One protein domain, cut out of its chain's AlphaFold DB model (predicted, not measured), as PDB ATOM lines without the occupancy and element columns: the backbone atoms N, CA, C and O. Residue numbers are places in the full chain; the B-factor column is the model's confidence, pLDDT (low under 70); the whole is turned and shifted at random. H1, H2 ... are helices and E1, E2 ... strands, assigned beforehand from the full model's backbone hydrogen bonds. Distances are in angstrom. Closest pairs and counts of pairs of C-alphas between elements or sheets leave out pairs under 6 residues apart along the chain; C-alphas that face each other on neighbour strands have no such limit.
ATOM      1  N   LYS A   2     147.360 125.214 157.124       64.38
ATOM      2  CA  LYS A   2     146.683 125.869 155.979       64.38
ATOM      3  C   LYS A   2     147.168 125.409 154.593       64.38
ATOM      4  O   LYS A   2     146.349 125.169 153.719       64.38
ATOM      5  N   ILE A   3     148.480 125.226 154.411       77.81
ATOM      6  CA  ILE A   3     149.059 124.766 153.134       77.81
ATOM      7  C   ILE A   3     148.660 123.313 152.838       77.81
ATOM      8  O   ILE A   3     148.223 123.016 151.736       77.81
ATOM      9  N   ALA A   4     148.728 122.425 153.836       73.00
ATOM     10  CA  ALA A   4     148.294 121.034 153.689       73.00
ATOM     11  C   ALA A   4     146.801 120.929 153.332       73.00
ATOM     12  O   ALA A   4     146.430 120.126 152.483       73.00
ATOM     13  N   LEU A   5     145.960 121.787 153.922       75.06
ATOM     14  CA  LEU A   5     144.538 121.858 153.594       75.06
ATOM     15  C   LEU A   5     144.306 122.343 152.153       75.06
ATOM     16  O   LEU A   5     143.498 121.758 151.443       75.06
ATOM     17  N   LEU A   6     145.037 123.367 151.696       80.69
ATOM     18  CA  LEU A   6     144.945 123.867 150.317       80.69
ATOM     19  C   LEU A   6     145.388 122.822 149.289       80.69
ATOM     20  O   LEU A   6     144.717 122.644 148.275       80.69
ATOM     21  N   VAL A   7     146.478 122.102 149.564       79.69
ATOM     22  CA  VAL A   7     146.956 121.011 148.702       79.69
ATOM     23  C   VAL A   7     145.932 119.877 148.654       79.69
ATOM     24  O   VAL A   7     145.610 119.391 147.573       79.69
ATOM     25  N   PHE A   8     145.365 119.494 149.799       76.75
ATOM     26  CA  PHE A   8     144.343 118.449 149.872       76.75
ATOM     27  C   PHE A   8     143.069 118.821 149.099       76.75
ATOM     28  O   PHE A   8     142.571 118.023 148.308       76.75
ATOM     29  N   VAL A   9     142.580 120.054 149.253       81.19
ATOM     30  CA  VAL A   9     141.425 120.559 148.491       81.19
ATOM     31  C   VAL A   9     141.739 120.613 146.994       81.19
ATOM     32  O   VAL A   9     140.918 120.181 146.189       81.19
ATOM     33  N   GLY A  10     142.935 121.074 146.612       82.69
ATOM     34  CA  GLY A  10     143.376 121.090 145.215       82.69
ATOM     35  C   GLY A  10     143.383 119.697 144.583       82.69
ATOM     36  O   GLY A  10     142.870 119.522 143.480       82.69
ATOM     37  N   LEU A  11     143.879 118.689 145.306       82.19
ATOM     38  CA  LEU A  11     143.868 117.294 144.855       82.19
ATOM     39  C   LEU A  11     142.446 116.747 144.686       82.19
ATOM     40  O   LEU A  11     142.171 116.091 143.682       82.19
ATOM     41  N   ILE A  12     141.531 117.051 145.612       80.50
ATOM     42  CA  ILE A  12     140.119 116.651 145.492       80.50
ATOM     43  C   ILE A  12     139.487 117.283 144.251       80.50
ATOM     44  O   ILE A  12     138.835 116.586 143.478       80.50
ATOM     45  N   VAL A  13     139.697 118.582 144.026       79.19
ATOM     46  CA  VAL A  13     139.126 119.284 142.866       79.19
ATOM     47  C   VAL A  13     139.643 118.687 141.556       79.19
ATOM     48  O   VAL A  13     138.845 118.410 140.662       79.19
ATOM     49  N   VAL A  14     140.949 118.425 141.450       82.88
ATOM     50  CA  VAL A  14     141.533 117.787 140.258       82.88
ATOM     51  C   VAL A  14     140.978 116.377 140.059       82.88
ATOM     52  O   VAL A  14     140.616 116.033 138.937       82.88
ATOM     53  N   ALA A  15     140.843 115.581 141.122       78.94
ATOM     54  CA  ALA A  15     140.269 114.237 141.043       78.94
ATOM     55  C   ALA A  15     138.803 114.256 140.580       78.94
ATOM     56  O   ALA A  15     138.411 113.458 139.731       78.94
ATOM     57  N   VAL A  16     138.006 115.206 141.079       74.38
ATOM     58  CA  VAL A  16     136.610 115.398 140.664       74.38
ATOM     59  C   VAL A  16     136.538 115.819 139.193       74.38
ATOM     60  O   VAL A  16     135.794 115.213 138.425       74.38
ATOM     61  N   ILE A  17     137.339 116.799 138.758       76.38
ATOM     62  CA  ILE A  17     137.377 117.239 137.351       76.38
ATOM     63  C   ILE A  17     137.819 116.095 136.432       76.38
ATOM     64  O   ILE A  17     137.171 115.845 135.417       76.38
ATOM     65  N   ALA A  18     138.878 115.368 136.796       78.62
ATOM     66  CA  ALA A  18     139.346 114.206 136.048       78.62
ATOM     67  C   ALA A  18     138.250 113.137 135.948       78.62
ATOM     68  O   ALA A  18     138.025 112.601 134.866       78.62
ATOM     69  N   TYR A  19     137.495 112.892 137.022       71.00
ATOM     70  CA  TYR A  19     136.346 111.991 136.989       71.00
ATOM     71  C   TYR A  19     135.269 112.458 135.987       71.00
ATOM     72  O   TYR A  19     134.789 111.673 135.167       71.00
ATOM     73  N   PHE A  20     134.937 113.753 135.967       68.31
ATOM     74  CA  PHE A  20     133.966 114.320 135.018       68.31
ATOM     75  C   PHE A  20     134.456 114.381 133.560       68.31
ATOM     76  O   PHE A  20     133.620 114.461 132.654       68.31
ATOM     77  N   LEU A  21     135.765 114.363 133.305       73.44
ATOM     78  CA  LEU A  21     136.325 114.375 131.948       73.44
ATOM     79  C   LEU A  21     136.590 112.968 131.403       73.44
ATOM     80  O   LEU A  21     136.360 112.726 130.221       73.44
ATOM     81  N   LEU A  22     137.057 112.050 132.249       75.75
ATOM     82  CA  LEU A  22     137.510 110.720 131.831       75.75
ATOM     83  C   LEU A  22     136.386 109.685 131.786       75.75
ATOM     84  O   LEU A  22     136.477 108.729 131.020       75.75
ATOM     85  N   PHE A  23     135.325 109.858 132.578       66.31
ATOM     86  CA  PHE A  23     134.243 108.880 132.649       66.31
ATOM     87  C   PHE A  23     132.995 109.368 131.905       66.31
ATOM     88  O   PHE A  23     132.579 110.513 132.111       66.31
ATOM     89  N   PRO A  24     132.365 108.534 131.054       69.38
ATOM     90  CA  PRO A  24     131.118 108.864 130.367       69.38
ATOM     91  C   PRO A  24     130.030 109.418 131.299       69.38
ATOM     92  O   PRO A  24     129.996 109.150 132.499       69.38
ATOM     93  N   ARG A  25     129.073 110.170 130.741       64.81
ATOM     94  CA  ARG A  25     127.944 110.731 131.514       64.81
ATOM     95  C   ARG A  25     127.137 109.684 132.291       64.81
ATOM     96  O   ARG A  25     126.548 110.037 133.305       64.81
ATOM     97  N   ASN A  26     127.157 108.432 131.839       66.56
ATOM     98  CA  ASN A  26     126.410 107.317 132.418       66.56
ATOM     99  C   ASN A  26     127.274 106.435 133.337       66.56
ATOM    100  O   ASN A  26     126.925 105.285 133.584       66.56
ATOM    101  N   THR A  27     128.424 106.929 133.801       68.06
ATOM    102  CA  THR A  27     129.239 106.210 134.780       68.06
ATOM    103  C   THR A  27     128.712 106.446 136.189       68.06
ATOM    104  O   THR A  27     128.452 107.581 136.591       68.06
ATOM    105  N   PHE A  28     128.607 105.356 136.942       75.44
ATOM    106  CA  PHE A  28     128.245 105.341 138.350       75.44
ATOM    107  C   PHE A  28     129.384 104.694 139.141       75.44
ATOM    108  O   PHE A  28     130.032 103.774 138.639       75.44
ATOM    109  N   ILE A  29     129.641 105.174 140.357       77.06
ATOM    110  CA  ILE A  29     130.526 104.492 141.310       77.06
ATOM    111  C   ILE A  29     129.654 103.939 142.423       77.06
ATOM    112  O   ILE A  29     128.993 104.706 143.118       77.06
ATOM    113  N   SER A  30     129.693 102.626 142.612       78.00
ATOM    114  CA  SER A  30     128.947 101.945 143.663       78.00
ATOM    115  C   SER A  30     129.900 101.388 144.711       78.00
ATOM    116  O   SER A  30     130.835 100.664 144.377       78.00
ATOM    117  N   PHE A  31     129.649 101.708 145.978       79.06
ATOM    118  CA  PHE A  31     130.335 101.107 147.119       79.06
ATOM    119  C   PHE A  31     129.369 100.182 147.849       79.06
ATOM    120  O   PHE A  31     128.416 100.645 148.483       79.06
ATOM    121  N   SER A  32     129.624  98.880 147.765       80.06
ATOM    122  CA  SER A  32     128.877  97.867 148.509       80.06
ATOM    123  C   SER A  32     129.453  97.732 149.914       80.06
ATOM    124  O   SER A  32     130.668  97.608 150.090       80.06
ATOM    125  N   ARG A  33     128.591  97.771 150.931       74.31
ATOM    126  CA  ARG A  33     129.008  97.540 152.319       74.31
ATOM    127  C   ARG A  33     129.077  96.033 152.605       74.31
ATOM    128  O   ARG A  33     128.232  95.297 152.103       74.31
ATOM    129  N   PRO A  34     130.012  95.564 153.456       70.06
ATOM    130  CA  PRO A  34     130.084  94.151 153.846       70.06
ATOM    131  C   PRO A  34     128.798  93.620 154.492       70.06
ATOM    132  O   PRO A  34     128.486  92.446 154.368       70.06
ATOM    133  N   SER A  35     128.041  94.492 155.163       63.53
ATOM    134  CA  SER A  35     126.751  94.186 155.788       63.53
ATOM    135  C   SER A  35     125.554  94.293 154.829       63.53
ATOM    136  O   SER A  35     124.419  94.350 155.289       63.53
ATOM    137  N   GLY A  36     125.796  94.415 153.521       68.69
ATOM    138  CA  GLY A  36     124.771  94.682 152.513       68.69
ATOM    139  C   GLY A  36     124.459  96.170 152.308       68.69
ATOM    140  O   GLY A  36     124.823  97.042 153.105       68.69
ATOM    141  N   GLY A  37     123.767  96.454 151.203       76.94
ATOM    142  CA  GLY A  37     123.400  97.800 150.769       76.94
ATOM    143  C   GLY A  37     124.517  98.521 150.010       76.94
ATOM    144  O   GLY A  37     125.713  98.299 150.228       76.94
ATOM    145  N   THR A  38     124.113  99.430 149.130       82.38
ATOM    146  CA  THR A  38     125.001 100.073 148.156       82.38
ATOM    147  C   THR A  38     124.871 101.584 148.237       82.38
ATOM    148  O   THR A  38     123.769 102.125 148.326       82.38
ATOM    149  N   VAL A  39     126.000 102.288 148.204       81.19
ATOM    150  CA  VAL A  39     126.018 103.734 147.967       81.19
ATOM    151  C   VAL A  39     126.462 103.967 146.535       81.19
ATOM    152  O   VAL A  39     127.621 103.719 146.205       81.19
ATOM    153  N   THR A  40     125.545 104.438 145.697       81.12
ATOM    154  CA  THR A  40     125.810 104.716 144.285       81.12
ATOM    155  C   THR A  40     125.920 106.215 144.069       81.12
ATOM    156  O   THR A  40     124.960 106.959 144.261       81.12
ATOM    157  N   PHE A  41     127.090 106.657 143.629       77.69
ATOM    158  CA  PHE A  41     127.354 108.017 143.189       77.69
ATOM    159  C   PHE A  41     127.151 108.104 141.681       77.69
ATOM    160  O   PHE A  41     127.719 107.320 140.916       77.69
ATOM    161  N   SER A  42     126.357 109.076 141.252       77.44
ATOM    162  CA  SER A  42     126.231 109.490 139.861       77.44
ATOM    163  C   SER A  42     126.654 110.952 139.719       77.44
ATOM    164  O   SER A  42     126.844 111.668 140.703       77.44
ATOM    165  N   ARG A  43     126.737 111.440 138.479       72.00
ATOM    166  CA  ARG A  43     126.944 112.873 138.221       72.00
ATOM    167  C   ARG A  43     125.838 113.770 138.790       72.00
ATOM    168  O   ARG A  43     126.074 114.961 138.956       72.00
ATOM    169  N   THR A  44     124.641 113.233 139.019       75.12
ATOM    170  CA  THR A  44     123.444 114.001 139.391       75.12
ATOM    171  C   THR A  44     122.960 113.731 140.811       75.12
ATOM    172  O   THR A  44     122.023 114.389 141.256       75.12
ATOM    173  N   GLY A  45     123.581 112.807 141.545       75.25
ATOM    174  CA  GLY A  45     123.193 112.556 142.924       75.25
ATOM    175  C   GLY A  45     123.863 111.353 143.566       75.25
ATOM    176  O   GLY A  45     124.717 110.680 142.986       75.25
ATOM    177  N   VAL A  46     123.434 111.095 144.796       77.94
ATOM    178  CA  VAL A  46     123.830 109.939 145.598       77.94
ATOM    179  C   VAL A  46     122.577 109.119 145.871       77.94
ATOM    180  O   VAL A  46     121.579 109.657 146.346       77.94
ATOM    181  N   SER A  47     122.625 107.828 145.567       77.56
ATOM    182  CA  SER A  47     121.580 106.864 145.899       77.56
ATOM    183  C   SER A  47     122.068 105.959 147.020       77.56
ATOM    184  O   SER A  47     123.159 105.397 146.937       77.56
ATOM    185  N   LEU A  48     121.246 105.810 148.054       80.00
ATOM    186  CA  LEU A  48     121.467 104.886 149.159       80.00
ATOM    187  C   LEU A  48     120.489 103.726 149.003       80.00
ATOM    188  O   LEU A  48     119.280 103.913 149.103       80.00
ATOM    189  N   GLU A  49     121.017 102.540 148.753       78.00
ATOM    190  CA  GLU A  49     120.253 101.304 148.747       78.00
ATOM    191  C   GLU A  49     120.474 100.593 150.082       78.00
ATOM    192  O   GLU A  49     121.617 100.385 150.512       78.00
ATOM    193  N   ALA A  50     119.377 100.302 150.784       82.44
ATOM    194  CA  ALA A  50     119.418  99.535 152.021       82.44
ATOM    195  C   ALA A  50     119.858  98.094 151.733       82.44
ATOM    196  O   ALA A  50     119.713  97.603 150.614       82.44
TER     197      ALA A  50
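This is residues 2 to 50 of the 185 residues of an uncharacterized protein of Verrucomicrobia bacterium (UniProt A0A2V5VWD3). One long helix, H1, sticks out with residues 2 to 18 standing free, and a linker joins it to a small three-stranded sheet, the two making an open V. The printed part has 49 residues, in the order H1, E1, E2, E3, a mixed class; the sheet E1, E2, E3 is antiparallel. It is loose, with a radius of gyration of the C-alphas of 14.0 A, and spans 39 by 26 by 15 A.

Find C-alpha 2 at (146.683, 125.869, 155.979); from there H1, residues 2 to 22, runs 29.9 A. E1 is residues 29 to 32, 9.9 A; E2 is residues 38 to 42, 12.6 A; E3 is residues 45 to 49, 13.0 A, ending at C-alpha 49 (120.253, 101.304, 148.747).

In H1 every O i to N i+4 pair is within hydrogen-bond range. H1 is not on the sheet, and is apart from E2 and E3. The strands form a meander, each the antiparallel neighbour of the one before. In the hairpin E1 and E2, look at N 31 and O 39, 2.9 A apart; in the hairpin E2 and E3, at N 40 and O 47, 2.9 A.

The C-alphas of Ile 3 and Ala 50, the two farthest apart, are 38.9 A apart. The printed part has no cut and no long link. Look for pLDDT under 70 at residues 2, 20, 23 to 27 and 35 to 36.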